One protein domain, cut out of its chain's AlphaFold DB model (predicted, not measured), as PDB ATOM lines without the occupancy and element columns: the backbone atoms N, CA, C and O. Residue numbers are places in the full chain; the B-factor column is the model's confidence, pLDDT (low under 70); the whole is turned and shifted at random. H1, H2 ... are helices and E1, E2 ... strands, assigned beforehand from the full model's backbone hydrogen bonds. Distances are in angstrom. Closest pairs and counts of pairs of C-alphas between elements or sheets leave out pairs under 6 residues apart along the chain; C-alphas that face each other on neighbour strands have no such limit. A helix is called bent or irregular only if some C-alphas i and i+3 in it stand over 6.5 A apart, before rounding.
ATOM      1  N   SER A   3     -35.572 -35.140  50.945       79.00
ATOM      2  CA  SER A   3     -35.090 -33.822  50.505       79.00
ATOM      3  C   SER A   3     -33.768 -33.987  49.761       79.00
ATOM      4  O   SER A   3     -32.857 -34.620  50.296       79.00
ATOM      5  N   LEU A   4     -33.660 -33.438  48.551       75.06
ATOM      6  CA  LEU A   4     -32.399 -33.421  47.796       75.06
ATOM      7  C   LEU A   4     -31.614 -32.143  48.098       75.06
ATOM      8  O   LEU A   4     -30.420 -32.189  48.383       75.06
ATOM      9  N   ASP A   5     -32.310 -31.012  48.082       76.94
ATOM     10  CA  ASP A   5     -31.804 -29.690  48.439       76.94
ATOM     11  C   ASP A   5     -32.946 -28.848  49.040       76.94
ATOM     12  O   ASP A   5     -34.044 -29.355  49.271       76.94
ATOM     13  N   ASN A   6     -32.698 -27.562  49.307       73.06
ATOM     14  CA  ASN A   6     -33.706 -26.647  49.860       73.06
ATOM     15  C   ASN A   6     -34.827 -26.284  48.863       73.06
ATOM     16  O   ASN A   6     -35.726 -25.526  49.216       73.06
ATOM     17  N   THR A   7     -34.755 -26.769  47.623       76.81
ATOM     18  CA  THR A   7     -35.650 -26.391  46.515       76.81
ATOM     19  C   THR A   7     -36.335 -27.589  45.859       76.81
ATOM     20  O   THR A   7     -37.193 -27.413  44.998       76.81
ATOM     21  N   SER A   8     -35.964 -28.816  46.234       83.06
ATOM     22  CA  SER A   8     -36.441 -30.020  45.570       83.06
ATOM     23  C   SER A   8     -36.464 -31.254  46.464       83.06
ATOM     24  O   SER A   8     -35.641 -31.449  47.366       83.06
ATOM     25  N   LEU A   9     -37.422 -32.124  46.158       87.00
ATOM     26  CA  LEU A   9     -37.663 -33.385  46.842       87.00
ATOM     27  C   LEU A   9     -37.579 -34.535  45.838       87.00
ATOM     28  O   LEU A   9     -38.037 -34.421  44.707       87.00
ATOM     29  N   LEU A  10     -37.046 -35.673  46.262       87.31
ATOM     30  CA  LEU A  10     -37.168 -36.939  45.553       87.31
ATOM     31  C   LEU A  10     -38.360 -37.710  46.121       87.31
ATOM     32  O   LEU A  10     -38.385 -38.069  47.306       87.31
ATOM     33  N   GLY A  11     -39.358 -37.973  45.285       87.94
ATOM     34  CA  GLY A  11     -40.432 -38.905  45.599       87.94
ATOM     35  C   GLY A  11     -40.192 -40.244  44.923       87.94
ATOM     36  O   GLY A  11     -39.688 -40.310  43.807       87.94
ATOM     37  N   THR A  12     -40.553 -41.318  45.615       90.25
ATOM     38  CA  THR A  12     -40.465 -42.680  45.095       90.25
ATOM     39  C   THR A  12     -41.808 -43.340  45.332       90.25
ATOM     40  O   THR A  12     -42.261 -43.418  46.475       90.25
ATOM     41  N   LEU A  13     -42.444 -43.768  44.249       90.94
ATOM     42  CA  LEU A  13     -43.581 -44.671  44.272       90.94
ATOM     43  C   LEU A  13     -43.051 -46.098  44.341       90.94
ATOM     44  O   LEU A  13     -42.106 -46.429  43.628       90.94
ATOM     45  N   THR A  14     -43.666 -46.936  45.166       93.12
ATOM     46  CA  THR A  14     -43.344 -48.361  45.271       93.12
ATOM     47  C   THR A  14     -44.613 -49.184  45.130       93.12
ATOM     48  O   THR A  14     -45.677 -48.759  45.583       93.12
ATOM     49  N   ASP A  15     -44.492 -50.355  44.508       92.88
ATOM     50  CA  ASP A  15     -45.556 -51.358  44.392       92.88
ATOM     51  C   ASP A  15     -46.868 -50.834  43.762       92.88
ATOM     52  O   ASP A  15     -47.977 -51.206  44.166       92.88
ATOM     53  N   VAL A  16     -46.770 -49.973  42.743       92.81
ATOM     54  CA  VAL A  16     -47.951 -49.430  42.052       92.81
ATOM     55  C   VAL A  16     -48.570 -50.517  41.185       92.81
ATOM     56  O   VAL A  16     -47.907 -51.125  40.348       92.81
ATOM     57  N   THR A  17     -49.868 -50.753  41.365       93.38
ATOM     58  CA  THR A  17     -50.627 -51.716  40.564       93.38
ATOM     59  C   THR A  17     -51.847 -51.046  39.955       93.38
ATOM     60  O   THR A  17     -52.621 -50.406  40.664       93.38
ATOM     61  N   ALA A  18     -52.062 -51.257  38.660       93.44
ATOM     62  CA  ALA A  18     -53.248 -50.791  37.951       93.44
ATOM     63  C   ALA A  18     -53.809 -51.888  37.042       93.44
ATOM     64  O   ALA A  18     -53.085 -52.779  36.599       93.44
ATOM     65  N   ASN A  19     -55.112 -51.820  36.771       93.81
ATOM     66  CA  ASN A  19     -55.780 -52.716  35.833       93.81
ATOM     67  C   ASN A  19     -56.446 -51.885  34.738       93.81
ATOM     68  O   ASN A  19     -57.225 -50.984  35.043       93.81
ATOM     69  N   PHE A  20     -56.172 -52.221  33.483       93.25
ATOM     70  CA  PHE A  20     -56.700 -51.531  32.313       93.25
ATOM     71  C   PHE A  20     -57.615 -52.460  31.528       93.25
ATOM     72  O   PHE A  20     -57.280 -53.622  31.297       93.25
ATOM     73  N   HIS A  21     -58.772 -51.942  31.124       96.12
ATOM     74  CA  HIS A  21     -59.658 -52.634  30.199       96.12
ATOM     75  C   HIS A  21     -59.224 -52.310  28.772       96.12
ATOM     76  O   HIS A  21     -59.287 -51.155  28.355       96.12
ATOM     77  N   GLU A  22     -58.757 -53.313  28.038       95.00
ATOM     78  CA  GLU A  22     -58.131 -53.121  26.731       95.00
ATOM     79  C   GLU A  22     -58.642 -54.132  25.710       95.00
ATOM     80  O   GLU A  22     -59.300 -55.118  26.041       95.00
ATOM     81  N   THR A  23     -58.345 -53.867  24.441       96.88
ATOM     82  CA  THR A  23     -58.654 -54.766  23.327       96.88
ATOM     83  C   THR A  23     -57.353 -55.353  22.800       96.88
ATOM     84  O   THR A  23     -56.372 -54.638  22.643       96.88
ATOM     85  N   CYS A  24     -57.329 -56.662  22.568       95.88
ATOM     86  CA  CYS A  24     -56.162 -57.358  22.043       95.88
ATOM     87  C   CYS A  24     -55.946 -56.997  20.570       95.88
ATOM     88  O   CYS A  24     -56.804 -57.300  19.738       95.88
ATOM     89  N   ASP A  25     -54.775 -56.467  20.233       95.31
ATOM     90  CA  ASP A  25     -54.418 -56.065  18.866       95.31
ATOM     91  C   ASP A  25     -54.318 -57.259  17.902       95.31
ATOM     92  O   ASP A  25     -54.396 -57.102  16.688       95.31
ATOM     93  N   SER A  26     -54.157 -58.481  18.424       93.88
ATOM     94  CA  SER A  26     -54.015 -59.694  17.607       93.88
ATOM     95  C   SER A  26     -55.330 -60.415  17.307       93.88
ATOM     96  O   SER A  26     -55.439 -61.065  16.272       93.88
ATOM     97  N   CYS A  27     -56.318 -60.369  18.206       95.06
ATOM     98  CA  CYS A  27     -57.569 -61.128  18.042       95.06
ATOM     99  C   CYS A  27     -58.846 -60.312  18.274       95.06
ATOM    100  O   CYS A  27     -59.939 -60.862  18.151       95.06
ATOM    101  N   GLY A  28     -58.728 -59.033  18.636       95.25
ATOM    102  CA  GLY A  28     -59.857 -58.141  18.902       95.25
ATOM    103  C   GLY A  28     -60.628 -58.443  20.191       95.25
ATOM    104  O   GLY A  28     -61.633 -57.796  20.466       95.25
ATOM    105  N   ALA A  29     -60.199 -59.424  20.992       95.62
ATOM    106  CA  ALA A  29     -60.870 -59.752  22.246       95.62
ATOM    107  C   ALA A  29     -60.587 -58.694  23.320       95.62
ATOM    108  O   ALA A  29     -59.438 -58.290  23.504       95.62
ATOM    109  N   SER A  30     -61.617 -58.304  24.071       96.88
ATOM    110  CA  SER A  30     -61.443 -57.501  25.282       96.88
ATOM    111  C   SER A  30     -60.777 -58.331  26.388       96.88
ATOM    112  O   SER A  30     -61.084 -59.516  26.564       96.88
ATOM    113  N   PHE A  31     -59.843 -57.723  27.116       96.31
ATOM    114  CA  PHE A  31     -59.151 -58.331  28.247       96.31
ATOM    115  C   PHE A  31     -58.768 -57.280  29.299       96.31
ATOM    116  O   PHE A  31     -58.787 -56.076  29.045       96.31
ATOM    117  N   MET A  32     -58.435 -57.747  30.504       96.00
ATOM    118  CA  MET A  32     -57.920 -56.899  31.580       96.00
ATOM    119  C   MET A  32     -56.404 -57.050  31.656       96.00
ATOM    120  O   MET A  32     -55.917 -58.124  32.008       96.00
ATOM    121  N   ARG A  33     -55.664 -55.983  31.357       92.88
ATOM    122  CA  ARG A  33     -54.211 -55.948  31.540       92.88
ATOM    123  C   ARG A  33     -53.881 -55.460  32.943       92.88
ATOM    124  O   ARG A  33     -54.331 -54.391  33.349       92.88
ATOM    125  N   LYS A  34     -53.060 -56.222  33.664       92.56
ATOM    126  CA  LYS A  34     -52.498 -55.808  34.951       92.56
ATOM    127  C   LYS A  34     -51.117 -55.199  34.728       92.56
ATOM    128  O   LYS A  34     -50.248 -55.853  34.160       92.56
ATOM    129  N   VAL A  35     -50.919 -53.975  35.202       92.81
ATOM    130  CA  VAL A  35     -49.623 -53.287  35.211       92.81
ATOM    131  C   VAL A  35     -49.103 -53.262  36.633       92.81
ATOM    132  O   VAL A  35     -49.854 -52.957  37.562       92.81
ATOM    133  N   TYR A  36     -47.828 -53.594  36.791       93.69
ATOM    134  CA  TYR A  36     -47.126 -53.551  38.062       93.69
ATOM    135  C   TYR A  36     -45.832 -52.760  37.901       93.69
ATOM    136  O   TYR A  36     -44.986 -53.126  37.086       93.69
ATOM    137  N   VAL A  37     -45.688 -51.694  38.683       92.75
ATOM    138  CA  VAL A  37     -44.494 -50.849  38.716       92.75
ATOM    139  C   VAL A  37     -43.849 -51.009  40.095       92.75
ATOM    140  O   VAL A  37     -44.388 -50.498  41.079       92.75
ATOM    141  N   PRO A  38     -42.716 -51.729  40.202       91.44
ATOM    142  CA  PRO A  38     -42.105 -52.028  41.496       91.44
ATOM    143  C   PRO A  38     -41.548 -50.774  42.172       91.44
ATOM    144  O   PRO A  38     -41.674 -50.611  43.383       91.44
ATOM    145  N   SER A  39     -40.941 -49.879  41.394       92.69
ATOM    146  CA  SER A  39     -40.418 -48.608  41.880       92.69
ATOM    147  C   SER A  39     -40.368 -47.588  40.749       92.69
ATOM    148  O   SER A  39     -39.934 -47.914  39.644       92.69
ATOM    149  N   TYR A  40     -40.795 -46.358  41.027       90.94
ATOM    150  CA  TYR A  40     -40.645 -45.219  40.128       90.94
ATOM    151  C   TYR A  40     -40.284 -43.974  40.931       90.94
ATOM    152  O   TYR A  40     -40.998 -43.601  41.864       90.94
ATOM    153  N   ALA A  41     -39.165 -43.340  40.592       90.12
ATOM    154  CA  ALA A  41     -38.686 -42.145  41.269       90.12
ATOM    155  C   ALA A  41     -38.886 -40.908  40.389       90.12
ATOM    156  O   ALA A  41     -38.656 -40.953  39.184       90.12
ATOM    157  N   GLY A  42     -39.295 -39.807  41.013       88.62
ATOM    158  CA  GLY A  42     -39.538 -38.529  40.361       88.62
ATOM    159  C   GLY A  42     -39.071 -37.375  41.235       88.62
ATOM    160  O   GLY A  42     -39.169 -37.434  42.467       88.62
ATOM    161  N   ARG A  43     -38.552 -36.322  40.603       88.31
ATOM    162  CA  ARG A  43     -38.096 -35.120  41.302       88.31
ATOM    163  C   ARG A  43     -39.210 -34.083  41.341       88.31
ATOM    164  O   ARG A  43     -39.755 -33.719  40.306       88.31
ATOM    165  N   PHE A  44     -39.510 -33.593  42.535       88.88
ATOM    166  CA  PHE A  44     -40.465 -32.524  42.790       88.88
ATOM    167  C   PHE A  44     -39.724 -31.209  43.010       88.88
ATOM    168  O   PHE A  44     -38.772 -31.166  43.791       88.88
ATOM    169  N   ILE A  45     -40.155 -30.145  42.343       89.19
ATOM    170  CA  ILE A  45     -39.542 -28.813  42.405       89.19
ATOM    171  C   ILE A  45     -40.616 -27.723  42.411       89.19
ATOM    172  O   ILE A  45     -41.718 -27.919  41.901       89.19
ATOM    173  N   PHE A  46     -40.310 -26.558  42.977       86.00
ATOM    174  CA  PHE A  46     -41.182 -25.394  42.844       86.00
ATOM    175  C   PHE A  46     -41.163 -24.854  41.410       86.00
ATOM    176  O   PHE A  46     -40.102 -24.662  40.814       86.00
ATOM    177  N   GLU A  47     -42.341 -24.556  40.863       78.50
ATOM    178  CA  GLU A  47     -42.483 -24.043  39.493       78.50
ATOM    179  C   GLU A  47     -41.666 -22.751  39.264       78.50
ATOM    180  O   GLU A  47     -41.064 -22.549  38.206       78.50
ATOM    181  N   ASP A  48     -41.583 -21.900  40.290       75.88
ATOM    182  CA  ASP A  48     -40.848 -20.631  40.252       75.88
ATOM    183  C   ASP A  48     -39.321 -20.800  40.187       75.88
ATOM    184  O   ASP A  48     -38.622 -19.878  39.755       75.88
ATOM    185  N   ASP A  49     -38.789 -21.954  40.598       74.25
ATOM    186  CA  ASP A  49     -37.350 -22.235  40.574       74.25
ATOM    187  C   ASP A  49     -36.888 -22.753  39.206       74.25
ATOM    188  O   ASP A  49     -35.758 -22.476  38.794       74.25
ATOM    189  N   VAL A  50     -37.777 -23.416  38.458       71.06
ATOM    190  CA  VAL A  50     -37.517 -23.872  37.079       71.06
ATOM    191  C   VAL A  50     -37.477 -22.699  36.101       71.06
ATOM    192  O   VAL A  50     -36.709 -22.720  35.153       71.06
ATOM    193  N   LYS A  51     -38.246 -21.629  36.339       64.69
ATOM    194  CA  LYS A  51     -38.230 -20.427  35.477       64.69
ATOM    195  C   LYS A  51     -36.965 -19.573  35.642       64.69
ATOM    196  O   LYS A  51     -36.693 -18.723  34.797       64.69
ATOM    197  N   LYS A  52     -36.222 -19.749  36.742       62.12
ATOM    198  CA  LYS A  52     -35.034 -18.944  37.092       62.12
ATOM    199  C   LYS A  52     -33.714 -19.607  36.718       62.12
ATOM    200  O   LYS A  52     -32.731 -18.904  36.499       62.12
ATOM    201  N   LYS A  53     -33.674 -20.935  36.707       59.00
ATOM    202  CA  LYS A  53     -32.531 -21.710  36.225       59.00
ATOM    203  C   LYS A  53     -32.835 -22.046  34.770       59.00
ATOM    204  O   LYS A  53     -33.935 -22.508  34.497       59.00
ATOM    205  N   GLU A  54     -31.919 -21.759  33.845       52.59
ATOM    206  CA  GLU A  54     -32.026 -22.250  32.463       52.59
ATOM    207  C   GLU A  54     -32.469 -23.715  32.509       52.59
ATOM    208  O   GLU A  54     -31.956 -24.470  33.343       52.59
ATOM    209  N   ALA A  55     -33.507 -24.047  31.730       53.34
ATOM    210  CA  ALA A  55     -34.187 -25.334  31.800       53.34
ATOM    211  C   ALA A  55     -33.135 -26.445  31.897       53.34
ATOM    212  O   ALA A  55     -32.213 -26.448  31.077       53.34
ATOM    213  N   PRO A  56     -33.199 -27.316  32.920       53.94
ATOM    214  CA  PRO A  56     -32.185 -28.338  33.072       53.94
ATOM    215  C   PRO A  56     -32.144 -29.146  31.776       53.94
ATOM    216  O   PRO A  56     -33.177 -29.592  31.287       53.94
ATOM    217  N   ASP A  57     -30.942 -29.300  31.227       53.28
ATOM    218  CA  ASP A  57     -30.616 -30.060  30.011       53.28
ATOM    219  C   ASP A  57     -30.884 -31.577  30.181       53.28
ATOM    220  O   ASP A  57     -30.291 -32.418  29.510       53.28
ATOM    221  N   SER A  58     -31.719 -31.959  31.151       54.69
ATOM    222  CA  SER A  58     -31.924 -33.328  31.582       54.69
ATOM    223  C   SER A  58     -33.247 -33.869  31.062       54.69
ATOM    224  O   SER A  58     -34.312 -33.282  31.234       54.69
ATOM    225  N   GLU A  59     -33.185 -35.078  30.511       60.31
ATOM    226  CA  GLU A  59     -34.321 -35.960  30.211       60.31
ATOM    227  C   GLU A  59     -35.135 -36.352  31.474       60.31
ATOM    228  O   GLU A  59     -35.950 -37.274  31.446       60.31
ATOM    229  N   GLU A  60     -34.907 -35.691  32.615       65.62
ATOM    230  CA  GLU A  60     -35.578 -35.969  33.879       65.62
ATOM    231  C   GLU A  60     -37.001 -35.407  33.868       65.62
ATOM    232  O   GLU A  60     -37.230 -34.210  33.695       65.62
ATOM    233  N   VAL A  61     -37.978 -36.277  34.133       73.62
ATOM    234  CA  VAL A  61     -39.360 -35.852  34.361       73.62
ATOM    235  C   VAL A  61     -39.436 -35.105  35.694       73.62
ATOM    236  O   VAL A  61     -39.199 -35.677  36.763       73.62
ATOM    237  N   LEU A  62     -39.776 -33.818  35.619       85.00
ATOM    238  CA  LEU A  62     -39.987 -32.953  36.776       85.00
ATOM    239  C   LEU A  62     -41.471 -32.892  37.137       85.00
ATOM    240  O   LEU A  62     -42.329 -32.717  36.275       85.00
ATOM    241  N   PHE A  63     -41.750 -32.973  38.431       88.94
ATOM    242  CA  PHE A  63     -43.073 -32.785  39.015       88.94
ATOM    243  C   PHE A  63     -43.088 -31.495  39.835       88.94
ATOM    244  O   PHE A  63     -42.067 -31.092  40.397       88.94
ATOM    245  N   PHE A  64     -44.238 -30.833  39.920       88.81
ATOM    246  CA  PHE A  64     -44.314 -29.506  40.529       88.81
ATOM    247  C   PHE A  64     -44.921 -29.532  41.930       88.81
ATOM    248  O   PHE A  64     -45.887 -30.244  42.208       88.81
ATOM    249  N   ILE A  65     -44.334 -28.727  42.814       87.31
ATOM    250  CA  ILE A  65     -44.863 -28.426  44.145       87.31
ATOM    251  C   ILE A  65     -45.690 -27.143  44.037       87.31
ATOM    252  O   ILE A  65     -45.175 -26.117  43.580       87.31
ATOM    253  N   ASP A  66     -46.946 -27.179  44.486       85.62
ATOM    254  CA  ASP A  66     -47.767 -25.974  44.609       85.62
ATOM    255  C   ASP A  66     -47.270 -25.155  45.808       85.62
ATOM    256  O   ASP A  66     -47.465 -25.532  46.966       85.62
ATOM    257  N   SER A  67     -46.617 -24.026  45.529       83.44
ATOM    258  CA  SER A  67     -46.066 -23.131  46.550       83.44
ATOM    259  C   SER A  67     -47.130 -22.356  47.329       83.44
ATOM    260  O   SER A  67     -46.843 -21.882  48.426       83.44
ATOM    261  N   LYS A  68     -48.349 -22.205  46.796       85.94
ATOM    262  CA  LYS A  68     -49.443 -21.477  47.458       85.94
ATOM    263  C   LYS A  68     -50.236 -22.382  48.384       85.94
ATOM    264  O   LYS A  68     -50.663 -21.933  49.445       85.94
ATOM    265  N   ALA A  69     -50.470 -23.618  47.956       86.00
ATOM    266  CA  ALA A  69     -51.192 -24.614  48.739       86.00
ATOM    267  C   ALA A  69     -50.271 -25.451  49.641       86.00
ATOM    268  O   ALA A  69     -50.772 -26.152  50.514       86.00
ATOM    269  N   GLU A  70     -48.950 -25.388  49.433       81.62
ATOM    270  CA  GLU A  70     -47.952 -26.247  50.089       81.62
ATOM    271  C   GLU A  70     -48.245 -27.749  49.885       81.62
ATOM    272  O   GLU A  70     -47.980 -28.589  50.747       81.62
ATOM    273  N   THR A  71     -48.800 -28.103  48.723       84.62
ATOM    274  CA  THR A  71     -49.198 -29.475  48.379       84.62
ATOM    275  C   THR A  71     -48.507 -29.983  47.121       84.62
ATOM    276  O   THR A  71     -48.134 -29.217  46.236       84.62
ATOM    277  N   ILE A  72     -48.394 -31.307  47.017       86.06
ATOM    278  CA  ILE A  72     -47.884 -32.002  45.835       86.06
ATOM    279  C   ILE A  72     -49.025 -32.813  45.229       86.06
ATOM    280  O   ILE A  72     -49.605 -33.656  45.917       86.06
ATOM    281  N   ASN A  73     -49.320 -32.594  43.945       86.75
ATOM    282  CA  ASN A  73     -50.191 -33.502  43.211       86.75
ATOM    283  C   ASN A  73     -49.388 -34.736  42.779       86.75
ATOM    284  O   ASN A  73     -48.450 -34.636  41.992       86.75
ATOM    285  N   ILE A  74     -49.747 -35.902  43.314       89.06
ATOM    286  CA  ILE A  74     -49.085 -37.171  42.985       89.06
ATOM    287  C   ILE A  74     -49.717 -37.882  41.782       89.06
ATOM    288  O   ILE A  74     -49.202 -38.908  41.346       89.06
ATOM    289  N   GLU A  75     -50.839 -37.383  41.263       90.88
ATOM    290  CA  GLU A  75     -51.529 -37.999  40.129       90.88
ATOM    291  C   GLU A  75     -50.601 -38.101  38.916       90.88
ATOM    292  O   GLU A  75     -50.464 -39.178  38.342       90.88
ATOM    293  N   ASP A  76     -49.867 -37.030  38.616       88.31
ATOM    294  CA  ASP A  76     -48.970 -36.972  37.463       88.31
ATOM    295  C   ASP A  76     -47.849 -38.016  37.545       88.31
ATOM    296  O   ASP A  76     -47.586 -38.720  36.571       88.31
ATOM    297  N   ILE A  77     -47.214 -38.179  38.716       90.31
ATOM    298  CA  ILE A  77     -46.153 -39.185  38.899       90.31
ATOM    299  C   ILE A  77     -46.713 -40.607  38.798       90.31
ATOM    300  O   ILE A  77     -46.053 -41.492  38.250       90.31
ATOM    301  N   VAL A  78     -47.944 -40.834  39.269       91.56
ATOM    302  CA  VAL A  78     -48.618 -42.134  39.157       91.56
ATOM    303  C   VAL A  78     -48.946 -42.432  37.696       91.56
ATOM    304  O   VAL A  78     -48.578 -43.498  37.204       91.56
ATOM    305  N   VAL A  79     -49.574 -41.496  36.984       91.31
ATOM    306  CA  VAL A  79     -49.918 -41.650  35.564       91.31
ATOM    307  C   VAL A  79     -48.660 -41.886  34.736       91.31
ATOM    308  O   VAL A  79     -48.608 -42.858  33.981       91.31
ATOM    309  N   GLN A  80     -47.614 -41.083  34.935       90.81
ATOM    310  CA  GLN A  80     -46.352 -41.239  34.216       90.81
ATOM    311  C   GLN A  80     -45.711 -42.609  34.472       90.81
ATOM    312  O   GLN A  80     -45.259 -43.260  33.529       90.81
ATOM    313  N   SER A  81     -45.726 -43.087  35.722       91.62
ATOM    314  CA  SER A  81     -45.187 -44.409  36.067       91.62
ATOM    315  C   SER A  81     -45.901 -45.547  35.326       91.62
ATOM    316  O   SER A  81     -45.268 -46.527  34.931       91.62
ATOM    317  N   LEU A  82     -47.210 -45.409  35.091       92.12
ATOM    318  CA  LEU A  82     -48.022 -46.403  34.391       92.12
ATOM    319  C   LEU A  82     -47.848 -46.316  32.871       92.12
ATOM    320  O   LEU A  82     -47.728 -47.355  32.225       92.12
ATOM    321  N   LEU A  83     -47.795 -45.104  32.307       88.75
ATOM    322  CA  LEU A  83     -47.638 -44.879  30.864       88.75
ATOM    323  C   LEU A  83     -46.290 -45.373  30.334       88.75
ATOM    324  O   LEU A  83     -46.235 -45.939  29.247       88.75
ATOM    325  N   LEU A  84     -45.216 -45.230  31.113       88.12
ATOM    326  CA  LEU A  84     -43.899 -45.771  30.752       88.12
ATOM    327  C   LEU A  84     -43.883 -47.305  30.648       88.12
ATOM    328  O   LEU A  84     -42.983 -47.868  30.033       88.12
ATOM    329  N   ASN A  85     -44.875 -47.976  31.236       85.94
ATOM    330  CA  ASN A  85     -45.064 -49.421  31.156       85.94
ATOM    331  C   ASN A  85     -46.155 -49.813  30.140       85.94
ATOM    332  O   ASN A  85     -46.621 -50.958  30.152       85.94
ATOM    333  N   ASP A  86     -46.609 -48.891  29.282       88.12
ATOM    334  CA  ASP A  86     -47.575 -49.215  28.233       88.12
ATOM    335  C   ASP A  86     -46.866 -49.900  27.051       88.12
ATOM    336  O   ASP A  86     -45.950 -49.324  26.460       88.12
ATOM    337  N   PRO A  87     -47.238 -51.143  26.693       89.44
ATOM    338  CA  PRO A  87     -46.608 -51.832  25.578       89.44
ATOM    339  C   PRO A  87     -47.074 -51.253  24.237       89.44
ATOM    340  O   PRO A  87     -48.234 -50.876  24.076       89.44
ATOM    341  N   PHE A  88     -46.190 -51.292  23.234       89.06
ATOM    342  CA  PHE A  88     -46.528 -50.912  21.855       89.06
ATOM    343  C   PHE A  88     -47.621 -51.792  21.234       89.06
ATOM    344  O   PHE A  88     -48.365 -51.326  20.378       89.06
ATOM    345  N   VAL A  89     -47.695 -53.064  21.643       91.31
ATOM    346  CA  VAL A  89     -48.711 -54.019  21.190       91.31
ATOM    347  C   VAL A  89     -49.363 -54.653  22.410       91.31
ATOM    348  O   VAL A  89     -48.690 -55.263  23.244       91.31
ATOM    349  N   LYS A  90     -50.682 -54.536  22.502       93.56
ATOM    350  CA  LYS A  90     -51.499 -55.018  23.613       93.56
ATOM    351  C   LYS A  90     -52.057 -56.383  23.254       93.56
ATOM    352  O   LYS A  90     -52.860 -56.530  22.333       93.56
ATOM    353  N   ARG A  91     -51.629 -57.414  23.980       94.00
ATOM    354  CA  ARG A  91     -52.035 -58.801  23.725       94.00
ATOM    355  C   ARG A  91     -52.662 -59.418  24.961       94.00
ATOM    356  O   ARG A  91     -52.188 -59.228  26.075       94.00
TER     357      ARG A  91
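AT A GLANCE: This is residues 3 to 91 of the 121 residues of an uncharacterized protein of Candidatus Gracilibacteria bacterium (UniProt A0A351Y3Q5). A long two-stranded hairpin, E2 and E3, bent partway along, makes the length of this rod-like domain, and the helix H2 packs inside the bend. At the end away from the hairpin's turn, the short strands E1 and E4 widen it to four strands, the small helix H1 sits beside them, and residues 51 to 59 stick out as a loop. The printed part has 89 residues with two named helices and four named strands, in the order E1, E2, E3, H1, E4, H2; the mixed sheet runs E1, E2, E3, E4, and the class is mixed, helices and strands. The whole is loose, with a radius of gyration of the C-alphas of 16.8 A, and spans 51 by 24 by 22 A.

IN THESE COORDINATES: E1 is residues 3 to 5, beginning at C-alpha 3 at (-35.090, -33.822, 50.505). E2, residues 8 to 23, measures 40.0 A and bends by 66 degrees at residue 15. E3, residues 30 to 46, begins at C-alpha 30 at (-61.443, -57.501, 25.282), measures 41.8 A and bends by 70 degrees at residue 38. H1 is residues 47 to 50, E4 is residues 62 to 66 and measures 13.1 A, and H2, residues 75 to 83, measures 12.2 A and ends at C-alpha 83 at (-47.638, -44.879, 30.864).

HOW THE PARTS SIT: The sheet is strongly twisted, with E1 and E4 as edge strands. E1, E2 and E3 form a meander, each strand the antiparallel neighbour of the one before, and E1 and E2, like E2 and E3, are a hairpin. N 4 and O 8 are 3.0 A apart between E1 and E2; between E2 and E3, N 13 and O 40 are 2.8 A apart and N 31 and O 22 2.9 A. E3, H1 and E4 form a strand-helix-strand unit, two parallel neighbour strands with a helix between them along the chain; N 63 and O 43 are 2.8 A apart. Residues 65 to 66 of E4 also pair antiparallel with residues 71 to 72. H2 is on the sheet; its closest C-alphas to E3 are those of Ser 81 and Tyr 40, 6.1 A apart. H1 is on the sheet at a height of 8.1 A, over none of the strands, but only just: 2 of its 4 C-alphas fall on E4. H1 and H2 are apart. In H2 every O i to N i+4 pair is within hydrogen-bond range; H1 is too short for such a pair.

THE WHOLE: The C-alphas farthest apart, those of Asn 6 and Cys 27, are 52.6 A apart. The printed part has no cut. The link from H1 to E4, 11 residues, is long. The mean pLDDT of the printed part is 85.2; residues 51 to 60 are under 70.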